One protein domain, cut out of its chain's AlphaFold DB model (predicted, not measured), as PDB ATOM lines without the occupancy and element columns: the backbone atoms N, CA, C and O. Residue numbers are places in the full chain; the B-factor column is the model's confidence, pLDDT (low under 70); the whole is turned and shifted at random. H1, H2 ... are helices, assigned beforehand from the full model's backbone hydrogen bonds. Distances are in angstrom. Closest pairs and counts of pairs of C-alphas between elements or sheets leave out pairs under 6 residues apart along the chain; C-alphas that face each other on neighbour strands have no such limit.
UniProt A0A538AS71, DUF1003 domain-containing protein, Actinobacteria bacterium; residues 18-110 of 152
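What this domain is: This is residues 18 to 110 of the 152 residues of the protein "DUF1003 domain-containing protein" of Actinobacteria bacterium (UniProt A0A538AS71). One very long helix, H3, makes the longest axis, and H1 comes in nearly at a right angle to it, its last part packing on H3 partway along while residues 18 to 27 stick out. After H1 a tight link leads to H2, which runs away from the crossing, and residues 57 to 64 then turn the chain back into H3, so that H2 and the first part of H3 form an open U with a gap between them. The printed part has 93 residues, with three named helices in the order H1, H2, H3 and no named strand; the class is all helix. The whole is extended, with a radius of gyration of the C-alphas of 20.8 A, and its outline is flat, spanning 72 by 39 by 18 A.

Where its parts are: H1 is residues 18 to 38, 29.6 A from first to last C-alpha; C-alpha 18 is at (20.596, 29.116, 57.302). H2 is residues 42 to 56, 20.7 A long, and its C-alpha 42 is at (25.827, -2.009, 43.859). H3, the longest helix, is residues 65 to 110, 65.6 A from first to last C-alpha, and ends with C-alpha 110 at (66.317, 18.949, 53.114). H3 has a kink of 27 degrees near residue 98.

How they stand to each other: H1 touches H3 with residues 31 to 38 alone, and H3 touches H1 with residues 78 to 86 alone. Their closest C-alphas are those of Thr 35 and Ser 85, 5.7 A apart. Their lines are about perpendicular, at 79 degrees. H1 and H2 are close but not clearly touching, with the closest C-alphas, those of Phe 37 and Phe 43, 6.4 A apart. They run the same way at a steep tilt of 68 degrees, only just short of about perpendicular. H2 and H3 are apart. Every O i to N i+4 pair is within hydrogen-bond range in H1 and H2, and 39 of 42 are in H3.

The domain as a whole: The two C-alphas farthest apart are those of Lys 61 and Glu 110, at 72.8 A, and the first and last printed C-alphas, of His 18 and Glu 110, are 47.0 A apart. Residues 90 to 110 of H3 stand free, as do residues 56 to 63, of which residue 56 belongs to H2. The link from H1 to H2 is tight, with 3 residues, and that from H2 to H3 is short, with 8 residues. The printed part has no cut. The mean pLDDT of the printed part is 77.5, and 25 residues are under 70: residues 18 to 24, 27 to 28, 31 to 32, 35 to 40 and 58 to 65.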
ATOM      1  N   HIS A  18      20.909  30.445  56.756       57.94
ATOM      2  CA  HIS A  18      20.596  29.116  57.302       57.94
ATOM      3  C   HIS A  18      19.745  28.239  56.369       57.94
ATOM      4  O   HIS A  18      19.823  27.011  56.446       57.94
ATOM      5  N   ARG A  19      18.906  28.818  55.499       59.22
ATOM      6  CA  ARG A  19      18.185  28.047  54.468       59.22
ATOM      7  C   ARG A  19      19.104  27.659  53.313       59.22
ATOM      8  O   ARG A  19      19.026  26.523  52.857       59.22
ATOM      9  N   GLU A  20      19.992  28.551  52.896       59.84
ATOM     10  CA  GLU A  20      20.994  28.297  51.855       59.84
ATOM     11  C   GLU A  20      22.005  27.236  52.296       59.84
ATOM     12  O   GLU A  20      22.211  26.264  51.579       59.84
ATOM     13  N   MET A  21      22.528  27.327  53.522       59.28
ATOM     14  CA  MET A  21      23.418  26.314  54.102       59.28
ATOM     15  C   MET A  21      22.740  24.945  54.232       59.28
ATOM     16  O   MET A  21      23.361  23.918  53.964       59.28
ATOM     17  N   ARG A  22      21.447  24.900  54.592       60.81
ATOM     18  CA  ARG A  22      20.683  23.641  54.637       60.81
ATOM     19  C   ARG A  22      20.439  23.049  53.250       60.81
ATOM     20  O   ARG A  22      20.554  21.839  53.086       60.81
ATOM     21  N   ARG A  23      20.134  23.879  52.248       59.84
ATOM     22  CA  ARG A  23      19.977  23.426  50.856       59.84
ATOM     23  C   ARG A  23      21.301  22.929  50.278       59.84
ATOM     24  O   ARG A  23      21.318  21.847  49.700       59.84
ATOM     25  N   ALA A  24      22.395  23.647  50.519       62.34
ATOM     26  CA  ALA A  24      23.742  23.237  50.135       62.34
ATOM     27  C   ALA A  24      24.161  21.930  50.827       62.34
ATOM     28  O   ALA A  24      24.744  21.061  50.193       62.34
ATOM     29  N   SER A  25      23.796  21.741  52.099       70.06
ATOM     30  CA  SER A  25      24.015  20.494  52.848       70.06
ATOM     31  C   SER A  25      23.265  19.303  52.244       70.06
ATOM     32  O   SER A  25      23.860  18.246  52.041       70.06
ATOM     33  N   LEU A  26      21.978  19.467  51.910       71.94
ATOM     34  CA  LEU A  26      21.182  18.404  51.290       71.94
ATOM     35  C   LEU A  26      21.679  18.070  49.882       71.94
ATOM     36  O   LEU A  26      21.853  16.897  49.569       71.94
ATOM     37  N   GLN A  27      21.961  19.081  49.058       69.88
ATOM     38  CA  GLN A  27      22.532  18.881  47.724       69.88
ATOM     39  C   GLN A  27      23.916  18.235  47.796       69.88
ATOM     40  O   GLN A  27      24.181  17.313  47.033       69.88
ATOM     41  N   ASN A  28      24.770  18.629  48.745       68.62
ATOM     42  CA  ASN A  28      26.057  17.970  48.952       68.62
ATOM     43  C   ASN A  28      25.894  16.520  49.398       68.62
ATOM     44  O   ASN A  28      26.574  15.665  48.847       68.62
ATOM     45  N   ARG A  29      24.965  16.221  50.316       72.31
ATOM     46  CA  ARG A  29      24.673  14.840  50.734       72.31
ATOM     47  C   ARG A  29      24.149  13.985  49.592       72.31
ATOM     48  O   ARG A  29      24.564  12.839  49.478       72.31
ATOM     49  N   ILE A  30      23.256  14.521  48.762       71.12
ATOM     50  CA  ILE A  30      22.751  13.814  47.579       71.12
ATOM     51  C   ILE A  30      23.892  13.606  46.584       71.12
ATOM     52  O   ILE A  30      24.081  12.491  46.117       71.12
ATOM     53  N   ALA A  31      24.705  14.629  46.320       68.88
ATOM     54  CA  ALA A  31      25.860  14.515  45.438       68.88
ATOM     55  C   ALA A  31      26.864  13.469  45.945       68.88
ATOM     56  O   ALA A  31      27.323  12.646  45.163       68.88
ATOM     57  N   ASP A  32      27.169  13.435  47.244       69.38
ATOM     58  CA  ASP A  32      28.094  12.457  47.825       69.38
ATOM     59  C   ASP A  32      27.486  11.043  47.859       69.38
ATOM     60  O   ASP A  32      28.190  10.064  47.613       69.38
ATOM     61  N   ALA A  33      26.171  10.915  48.077       71.06
ATOM     62  CA  ALA A  33      25.462   9.640  47.974       71.06
ATOM     63  C   ALA A  33      25.463   9.105  46.535       71.06
ATOM     64  O   ALA A  33      25.774   7.936  46.328       71.06
ATOM     65  N   VAL A  34      25.193   9.962  45.545       70.56
ATOM     66  CA  VAL A  34      25.262   9.619  44.117       70.56
ATOM     67  C   VAL A  34      26.694   9.270  43.719       70.56
ATOM     68  O   VAL A  34      26.894   8.265  43.053       70.56
ATOM     69  N   THR A  35      27.698  10.011  44.201       69.88
ATOM     70  CA  THR A  35      29.127   9.694  43.998       69.88
ATOM     71  C   THR A  35      29.445   8.280  44.483       69.88
ATOM     72  O   THR A  35      30.040   7.479  43.765       69.88
ATOM     73  N   LYS A  36      29.024   7.955  45.712       69.31
ATOM     74  CA  LYS A  36      29.284   6.654  46.332       69.31
ATOM     75  C   LYS A  36      28.499   5.527  45.661       69.31
ATOM     76  O   LYS A  36      29.002   4.414  45.572       69.31
ATOM     77  N   PHE A  37      27.283   5.809  45.202       67.81
ATOM     78  CA  PHE A  37      26.422   4.844  44.526       67.81
ATOM     79  C   PHE A  37      26.902   4.548  43.102       67.81
ATOM     80  O   PHE A  37      26.997   3.386  42.723       67.81
ATOM     81  N   ALA A  38      27.274   5.580  42.346       66.00
ATOM     82  CA  ALA A  38      27.722   5.460  40.965       66.00
ATOM     83  C   ALA A  38      29.158   4.913  40.852       66.00
ATOM     84  O   ALA A  38      29.472   4.213  39.895       66.00
ATOM     85  N   GLY A  39      30.013   5.153  41.850       62.84
ATOM     86  CA  GLY A  39      31.330   4.513  41.954       62.84
ATOM     87  C   GLY A  39      31.305   3.083  42.513       62.84
ATOM     88  O   GLY A  39      32.365   2.489  42.690       62.84
ATOM     89  N   SER A  40      30.130   2.531  42.842       69.69
ATOM     90  CA  SER A  40      29.998   1.226  43.496       69.69
ATOM     91  C   SER A  40      29.356   0.178  42.588       69.69
ATOM     92  O   SER A  40      28.417   0.445  41.843       69.69
ATOM     93  N   MET A  41      29.806  -1.071  42.735       75.88
ATOM     94  CA  MET A  41      29.256  -2.250  42.051       75.88
ATOM     95  C   MET A  41      27.762  -2.487  42.351       75.88
ATOM     96  O   MET A  41      27.079  -3.173  41.594       75.88
ATOM     97  N   VAL A  42      27.233  -1.895  43.431       77.56
ATOM     98  CA  VAL A  42      25.827  -2.009  43.859       77.56
ATOM     99  C   VAL A  42      24.848  -1.553  42.772       77.56
ATOM    100  O   VAL A  42      23.816  -2.195  42.595       77.56
ATOM    101  N   PHE A  43      25.172  -0.505  42.006       78.50
ATOM    102  CA  PHE A  43      24.316  -0.022  40.915       78.50
ATOM    103  C   PHE A  43      24.045  -1.106  39.862       78.50
ATOM    104  O   PHE A  43      22.901  -1.312  39.443       78.50
ATOM    105  N   VAL A  44      25.101  -1.831  39.485       81.12
ATOM    106  CA  VAL A  44      25.045  -2.917  38.503       81.12
ATOM    107  C   VAL A  44      24.193  -4.067  39.037       81.12
ATOM    108  O   VAL A  44      23.328  -4.566  38.324       81.12
ATOM    109  N   TYR A  45      24.365  -4.446  40.307       85.56
ATOM    110  CA  TYR A  45      23.549  -5.496  40.924       85.56
ATOM    111  C   TYR A  45      22.064  -5.133  40.983       85.56
ATOM    112  O   TYR A  45      21.227  -5.974  40.662       85.56
ATOM    113  N   VAL A  46      21.726  -3.886  41.330       86.38
ATOM    114  CA  VAL A  46      20.333  -3.412  41.323       86.38
ATOM    115  C   VAL A  46      19.736  -3.510  39.918       86.38
ATOM    116  O   VAL A  46      18.633  -4.031  39.774       86.38
ATOM    117  N   HIS A  47      20.473  -3.096  38.881       83.44
ATOM    118  CA  HIS A  47      20.020  -3.213  37.490       83.44
ATOM    119  C   HIS A  47      19.812  -4.668  37.074       83.44
ATOM    120  O   HIS A  47      18.774  -5.000  36.510       83.44
ATOM    121  N   ILE A  48      20.758  -5.556  37.388       85.38
ATOM    122  CA  ILE A  48      20.646  -6.983  37.070       85.38
ATOM    123  C   ILE A  48      19.414  -7.590  37.741       85.38
ATOM    124  O   ILE A  48      18.651  -8.291  37.077       85.38
ATOM    125  N   VAL A  49      19.193  -7.316  39.030       88.94
ATOM    126  CA  VAL A  49      18.023  -7.820  39.761       88.94
ATOM    127  C   VAL A  49      16.740  -7.254  39.164       88.94
ATOM    128  O   VAL A  49      15.821  -8.019  38.897       88.94
ATOM    129  N   TRP A  50      16.690  -5.949  38.891       85.56
ATOM    130  CA  TRP A  50      15.529  -5.292  38.291       85.56
ATOM    131  C   TRP A  50      15.177  -5.875  36.917       85.56
ATOM    132  O   TRP A  50      14.035  -6.279  36.696       85.56
ATOM    133  N   PHE A  51      16.155  -6.003  36.013       82.44
ATOM    134  CA  PHE A  51      15.953  -6.615  34.697       82.44
ATOM    135  C   PHE A  51      15.555  -8.086  34.801       82.44
ATOM    136  O   PHE A  51      14.647  -8.523  34.096       82.44
ATOM    137  N   SER A  52      16.188  -8.845  35.697       84.75
ATOM    138  CA  SER A  52      15.867 -10.261  35.906       84.75
ATOM    139  C   SER A  52      14.443 -10.438  36.430       84.75
ATOM    140  O   SER A  52      13.721 -11.315  35.956       84.75
ATOM    141  N   LEU A  53      14.011  -9.579  37.359       85.06
ATOM    142  CA  LEU A  53      12.648  -9.568  37.883       85.06
ATOM    143  C   LEU A  53      11.654  -9.210  36.773       85.06
ATOM    144  O   LEU A  53      10.660  -9.905  36.589       85.06
ATOM    145  N   TRP A  54      11.945  -8.180  35.978       77.00
ATOM    146  CA  TRP A  54      11.067  -7.741  34.896       77.00
ATOM    147  C   TRP A  54      10.882  -8.807  33.806       77.00
ATOM    148  O   TRP A  54       9.758  -9.087  33.381       77.00
ATOM    149  N   ILE A  55      11.980  -9.445  33.386       74.38
ATOM    150  CA  ILE A  55      11.970 -10.545  32.412       74.38
ATOM    151  C   ILE A  55      11.237 -11.764  32.993       74.38
ATOM    152  O   ILE A  55      10.420 -12.378  32.304       74.38
ATOM    153  N   GLY A  56      11.486 -12.090  34.266       75.88
ATOM    154  CA  GLY A  56      10.869 -13.221  34.963       75.88
ATOM    155  C   GLY A  56       9.358 -13.071  35.157       75.88
ATOM    156  O   GLY A  56       8.619 -14.034  34.961       75.88
ATOM    157  N   PHE A  57       8.881 -11.864  35.466       76.00
ATOM    158  CA  PHE A  57       7.453 -11.576  35.633       76.00
ATOM    159  C   PHE A  57       6.685 -11.434  34.307       76.00
ATOM    160  O   PHE A  57       5.464 -11.293  34.343       76.00
ATOM    161  N   ARG A  58       7.354 -11.499  33.139       67.56
ATOM    162  CA  ARG A  58       6.735 -11.388  31.797       67.56
ATOM    163  C   ARG A  58       5.746 -10.215  31.678       67.56
ATOM    164  O   ARG A  58       4.682 -10.353  31.078       67.56
ATOM    165  N   VAL A  59       6.104  -9.058  32.241       62.25
ATOM    166  CA  VAL A  59       5.226  -7.873  32.307       62.25
ATOM    167  C   VAL A  59       4.904  -7.304  30.913       62.25
ATOM    168  O   VAL A  59       3.838  -6.726  30.728       62.25
ATOM    169  N   GLU A  60       5.749  -7.542  29.900       56.31
ATOM    170  CA  GLU A  60       5.496  -7.145  28.506       56.31
ATOM    171  C   GLU A  60       5.771  -8.283  27.507       56.31
ATOM    172  O   GLU A  60       6.759  -9.017  27.616       56.31
ATOM    173  N   LYS A  61       4.906  -8.412  26.488       56.12
ATOM    174  CA  LYS A  61       5.222  -9.152  25.257       56.12
ATOM    175  C   LYS A  61       6.167  -8.295  24.417       56.12
ATOM    176  O   LYS A  61       5.925  -7.105  24.256       56.12
ATOM    177  N   PHE A  62       7.211  -8.929  23.883       47.31
ATOM    178  CA  PHE A  62       8.194  -8.348  22.961       47.31
ATOM    179  C   PHE A  62       7.572  -7.309  22.001       47.31
ATOM    180  O   PHE A  62       6.551  -7.637  21.389       47.31
ATOM    181  N   PRO A  63       8.180  -6.116  21.809       59.03
ATOM    182  CA  PRO A  63       9.540  -5.703  22.177       59.03
ATOM    183  C   PRO A  63       9.585  -4.713  23.359       59.03
ATOM    184  O   PRO A  63       8.786  -3.786  23.427       59.03
ATOM    185  N   PHE A  64      10.577  -4.859  24.247       65.88
ATOM    186  CA  PHE A  64      10.809  -4.026  25.448       65.88
ATOM    187  C   PHE A  64      11.263  -2.578  25.147       65.88
ATOM    188  O   PHE A  64      12.158  -2.047  25.804       65.88
ATOM    189  N   GLY A  65      10.698  -1.936  24.122       68.69
ATOM    190  CA  GLY A  65      11.133  -0.626  23.637       68.69
ATOM    191  C   GLY A  65      10.975   0.485  24.673       68.69
ATOM    192  O   GLY A  65      11.810   1.381  24.740       68.69
ATOM    193  N   LEU A  66       9.947   0.415  25.524       73.81
ATOM    194  CA  LEU A  66       9.731   1.422  26.565       73.81
ATOM    195  C   LEU A  66      10.786   1.340  27.677       73.81
ATOM    196  O   LEU A  66      11.286   2.375  28.112       73.81
ATOM    197  N   LEU A  67      11.191   0.134  28.090       78.81
ATOM    198  CA  LEU A  67      12.224  -0.051  29.119       78.81
ATOM    199  C   LEU A  67      13.592   0.415  28.649       78.81
ATOM    200  O   LEU A  67      14.276   1.127  29.375       78.81
ATOM    201  N   THR A  68      13.996   0.035  27.438       82.88
ATOM    202  CA  THR A  68      15.293   0.451  26.890       82.88
ATOM    203  C   THR A  68      15.328   1.956  26.633       82.88
ATOM    204  O   THR A  68      16.355   2.593  26.872       82.88
ATOM    205  N   MET A  69      14.200   2.556  26.243       84.62
ATOM    206  CA  MET A  69      14.073   4.005  26.110       84.62
ATOM    207  C   MET A  69      14.208   4.712  27.466       84.62
ATOM    208  O   MET A  69      15.011   5.634  27.585       84.62
ATOM    209  N   ILE A  70      13.494   4.266  28.504       85.12
ATOM    210  CA  ILE A  70      13.569   4.878  29.842       85.12
ATOM    211  C   ILE A  70      14.963   4.694  30.452       85.12
ATOM    212  O   ILE A  70      15.545   5.665  30.928       85.12
ATOM    213  N   VAL A  71      15.538   3.489  30.380       85.56
ATOM    214  CA  VAL A  71      16.880   3.206  30.914       85.56
ATOM    215  C   VAL A  71      17.953   3.991  30.171       85.56
ATOM    216  O   VAL A  71      18.889   4.468  30.802       85.56
ATOM    217  N   SER A  72      17.844   4.163  28.850       89.00
ATOM    218  CA  SER A  72      18.824   4.978  28.117       89.00
ATOM    219  C   SER A  72      18.776   6.444  28.554       89.00
ATOM    220  O   SER A  72      19.825   7.053  28.759       89.00
ATOM    221  N   LEU A  73      17.579   6.990  28.796       89.06
ATOM    222  CA  LEU A  73      17.418   8.332  29.352       89.06
ATOM    223  C   LEU A  73      17.974   8.423  30.782       89.06
ATOM    224  O   LEU A  73      18.720   9.353  31.088       89.06
ATOM    225  N   GLU A  74      17.678   7.448  31.642       87.50
ATOM    226  CA  GLU A  74      18.208   7.385  33.009       87.50
ATOM    227  C   GLU A  74      19.743   7.270  33.025       87.50
ATOM    228  O   GLU A  74      20.412   7.972  33.785       87.50
ATOM    229  N   ALA A  75      20.320   6.469  32.127       86.38
ATOM    230  CA  ALA A  75      21.762   6.294  31.992       86.38
ATOM    231  C   ALA A  75      22.477   7.590  31.579       86.38
ATOM    232  O   ALA A  75      23.542   7.891  32.119       86.38
ATOM    233  N   ILE A  76      21.895   8.394  30.678       88.50
ATOM    234  CA  ILE A  76      22.458   9.702  30.296       88.50
ATOM    235  C   ILE A  76      22.505  10.640  31.508       88.50
ATOM    236  O   ILE A  76      23.535  11.277  31.762       88.50
ATOM    237  N   PHE A  77      21.425  10.700  32.296       85.31
ATOM    238  CA  PHE A  77      21.402  11.493  33.527       85.31
ATOM    239  C   PHE A  77      22.449  11.003  34.527       85.31
ATOM    240  O   PHE A  77      23.222  11.812  35.039       85.31
ATOM    241  N   LEU A  78      22.524   9.694  34.770       84.31
ATOM    242  CA  LEU A  78      23.493   9.106  35.694       84.31
ATOM    243  C   LEU A  78      24.937   9.349  35.258       84.31
ATOM    244  O   LEU A  78      25.752   9.730  36.092       84.31
ATOM    245  N   SER A  79      25.249   9.206  33.969       84.75
ATOM    246  CA  SER A  79      26.578   9.502  33.428       84.75
ATOM    247  C   SER A  79      26.946  10.971  33.622       84.75
ATOM    248  O   SER A  79      28.067  11.283  34.019       84.75
ATOM    249  N   THR A  80      26.003  11.883  33.383       84.25
ATOM    250  CA  THR A  80      26.231  13.324  33.560       84.25
ATOM    251  C   THR A  80      26.426  13.672  35.037       84.25
ATOM    252  O   THR A  80      27.358  14.395  35.389       84.25
ATOM    253  N   PHE A  81      25.605  13.115  35.931       80.88
ATOM    254  CA  PHE A  81      25.763  13.300  37.374       80.88
ATOM    255  C   PHE A  81      27.059  12.684  37.908       80.88
ATOM    256  O   PHE A  81      27.717  13.307  38.743       80.88
ATOM    257  N   LEU A  82      27.449  11.506  37.415       80.38
ATOM    258  CA  LEU A  82      28.724  10.869  37.738       80.38
ATOM    259  C   LEU A  82      29.894  11.744  37.278       80.38
ATOM    260  O   LEU A  82      30.820  11.943  38.056       80.38
ATOM    261  N   LEU A  83      29.839  12.316  36.071       81.69
ATOM    262  CA  LEU A  83      30.890  13.198  35.556       81.69
ATOM    263  C   LEU A  83      31.051  14.454  36.423       81.69
ATOM    264  O   LEU A  83      32.166  14.799  36.804       81.69
ATOM    265  N   ILE A  84      29.947  15.105  36.797       78.75
ATOM    266  CA  ILE A  84      29.966  16.283  37.682       78.75
ATOM    267  C   ILE A  84      30.523  15.919  39.067       78.75
ATOM    268  O   ILE A  84      31.323  16.653  39.649       78.75
ATOM    269  N   SER A  85      30.097  14.776  39.603       76.88
ATOM    270  CA  SER A  85      30.554  14.246  40.887       76.88
ATOM    271  C   SER A  85      32.058  13.945  40.879       76.88
ATOM    272  O   SER A  85      32.771  14.371  41.794       76.88
ATOM    273  N   ALA A  86      32.536  13.266  39.837       75.88
ATOM    274  CA  ALA A  86      33.941  12.950  39.638       75.88
ATOM    275  C   ALA A  86      34.770  14.231  39.487       75.88
ATOM    276  O   ALA A  86      35.754  14.382  40.202       75.88
ATOM    277  N   ASN A  87      34.319  15.195  38.675       77.44
ATOM    278  CA  ASN A  87      35.003  16.477  38.486       77.44
ATOM    279  C   ASN A  87      35.199  17.231  39.815       77.44
ATOM    280  O   ASN A  87      36.291  17.691  40.125       77.44
ATOM    281  N   ARG A  88      34.165  17.273  40.665       76.50
ATOM    282  CA  ARG A  88      34.248  17.909  41.992       76.50
ATOM    283  C   ARG A  88      35.180  17.172  42.961       76.50
ATOM    284  O   ARG A  88      35.814  17.793  43.813       76.50
ATOM    285  N   GLN A  89      35.206  15.840  42.909       76.88
ATOM    286  CA  GLN A  89      36.143  15.037  43.704       76.88
ATOM    287  C   GLN A  89      37.585  15.281  43.255       76.88
ATOM    288  O   GLN A  89      38.472  15.341  44.103       76.88
ATOM    289  N   ASP A  90      37.800  15.446  41.953       78.69
ATOM    290  CA  ASP A  90      39.115  15.683  41.370       78.69
ATOM    291  C   ASP A  90      39.657  17.067  41.730       78.69
ATOM    292  O   ASP A  90      40.778  17.162  42.217       78.69
ATOM    293  N   GLU A  91      38.832  18.119  41.658       79.25
ATOM    294  CA  GLU A  91      39.192  19.462  42.144       79.25
ATOM    295  C   GLU A  91      39.625  19.442  43.619       79.25
ATOM    296  O   GLU A  91      40.657  20.003  43.987       79.25
ATOM    297  N   ARG A  92      38.880  18.736  44.483       78.31
ATOM    298  CA  ARG A  92      39.268  18.572  45.895       78.31
ATOM    299  C   ARG A  92      40.586  17.821  46.054       78.31
ATOM    300  O   ARG A  92      41.362  18.144  46.949       78.31
ATOM    301  N   ARG A  93      40.827  16.815  45.216       78.56
ATOM    302  CA  ARG A  93      42.053  16.015  45.242       78.56
ATOM    303  C   ARG A  93      43.257  16.835  44.783       78.56
ATOM    304  O   ARG A  93      44.301  16.737  45.410       78.56
ATOM    305  N   GLN A  94      43.089  17.684  43.771       81.38
ATOM    306  CA  GLN A  94      44.115  18.620  43.303       81.38
ATOM    307  C   GLN A  94      44.492  19.626  44.395       81.38
ATOM    308  O   GLN A  94      45.671  19.797  44.681       81.38
ATOM    309  N   MET A  95      43.508  20.202  45.098       78.56
ATOM    310  CA  MET A  95      43.787  21.110  46.221       78.56
ATOM    311  C   MET A  95      44.600  20.452  47.345       78.56
ATOM    312  O   MET A  95      45.438  21.108  47.961       78.56
ATOM    313  N   LEU A  96      44.339  19.174  47.643       83.38
ATOM    314  CA  LEU A  96      45.111  18.415  48.630       83.38
ATOM    315  C   LEU A  96      46.510  18.068  48.099       83.38
ATOM    316  O   LEU A  96      47.492  18.244  48.815       83.38
ATOM    317  N   ALA A  97      46.612  17.657  46.834       86.44
ATOM    318  CA  ALA A  97      47.882  17.339  46.189       86.44
ATOM    319  C   ALA A  97      48.830  18.549  46.142       86.44
ATOM    320  O   ALA A  97      50.022  18.393  46.388       86.44
ATOM    321  N   ASP A  98      48.315  19.762  45.920       85.19
ATOM    322  CA  ASP A  98      49.116  20.994  45.949       85.19
ATOM    323  C   ASP A  98      49.733  21.267  47.332       85.19
ATOM    324  O   ASP A  98      50.828  21.829  47.440       85.19
ATOM    325  N   GLN A  99      49.037  20.884  48.408       84.81
ATOM    326  CA  GLN A  99      49.562  20.996  49.770       84.81
ATOM    327  C   GLN A  99      50.637  19.940  50.029       84.81
ATOM    328  O   GLN A  99      51.715  20.275  50.524       84.81
ATOM    329  N   GLU A 100      50.370  18.689  49.651       89.75
ATOM    330  CA  GLU A 100      51.327  17.585  49.779       89.75
ATOM    331  C   GLU A 100      52.594  17.830  48.950       89.75
ATOM    332  O   GLU A 100      53.699  17.563  49.422       89.75
ATOM    333  N   TRP A 101      52.467  18.426  47.762       90.56
ATOM    334  CA  TRP A 101      53.596  18.731  46.885       90.56
ATOM    335  C   TRP A 101      54.634  19.634  47.555       90.56
ATOM    336  O   TRP A 101      55.834  19.401  47.424       90.56
ATOM    337  N   LYS A 102      54.198  20.643  48.320       90.06
ATOM    338  CA  LYS A 102      55.124  21.535  49.038       90.06
ATOM    339  C   LYS A 102      55.910  20.798  50.115       90.06
ATOM    340  O   LYS A 102      57.100  21.057  50.253       90.06
ATOM    341  N   LEU A 103      55.264  19.884  50.836       92.38
ATOM    342  CA  LEU A 103      55.922  19.066  51.854       92.38
ATOM    343  C   LEU A 103      56.944  18.124  51.216       92.38
ATOM    344  O   LEU A 103      58.081  18.055  51.672       92.38
ATOM    345  N   VAL A 104      56.575  17.461  50.114       93.38
ATOM    346  CA  VAL A 104      57.493  16.596  49.355       93.38
ATOM    347  C   VAL A 104      58.682  17.395  48.822       93.38
ATOM    348  O   VAL A 104      59.820  16.941  48.923       93.38
ATOM    349  N   GLN A 105      58.444  18.595  48.290       93.75
ATOM    350  CA  GLN A 105      59.506  19.458  47.776       93.75
ATOM    351  C   GLN A 105      60.441  19.948  48.888       93.75
ATOM    352  O   GLN A 105      61.650  19.978  48.681       93.75
ATOM    353  N   GLN A 106      59.902  20.316  50.055       94.06
ATOM    354  CA  GLN A 106      60.701  20.686  51.228       94.06
ATOM    355  C   GLN A 106      61.567  19.516  51.688       94.06
ATOM    356  O   GLN A 106      62.780  19.669  51.778       94.06
ATOM    357  N   GLN A 107      60.969  18.334  51.852       93.38
ATOM    358  CA  GLN A 107      61.693  17.124  52.227       93.38
ATOM    359  C   GLN A 107      62.789  16.772  51.211       93.38
ATOM    360  O   GLN A 107      63.876  16.345  51.589       93.38
ATOM    361  N   ALA A 108      62.527  16.950  49.912       95.31
ATOM    362  CA  ALA A 108      63.519  16.707  48.868       95.31
ATOM    363  C   ALA A 108      64.713  17.669  48.974       95.31
ATOM    364  O   ALA A 108      65.854  17.233  48.828       95.31
ATOM    365  N   THR A 109      64.463  18.952  49.253       95.44
ATOM    366  CA  THR A 109      65.525  19.944  49.472       95.44
ATOM    367  C   THR A 109      66.326  19.630  50.735       95.44
ATOM    368  O   THR A 109      67.549  19.598  50.664       95.44
ATOM    369  N   GLU A 110      65.661  19.327  51.853       96.12
ATOM    370  CA  GLU A 110      66.317  18.949  53.114       96.12
ATOM    371  C   GLU A 110      67.211  17.716  52.932       96.12
ATOM    372  O   GLU A 110      68.398  17.757  53.246       96.12
TER     373      GLU A 110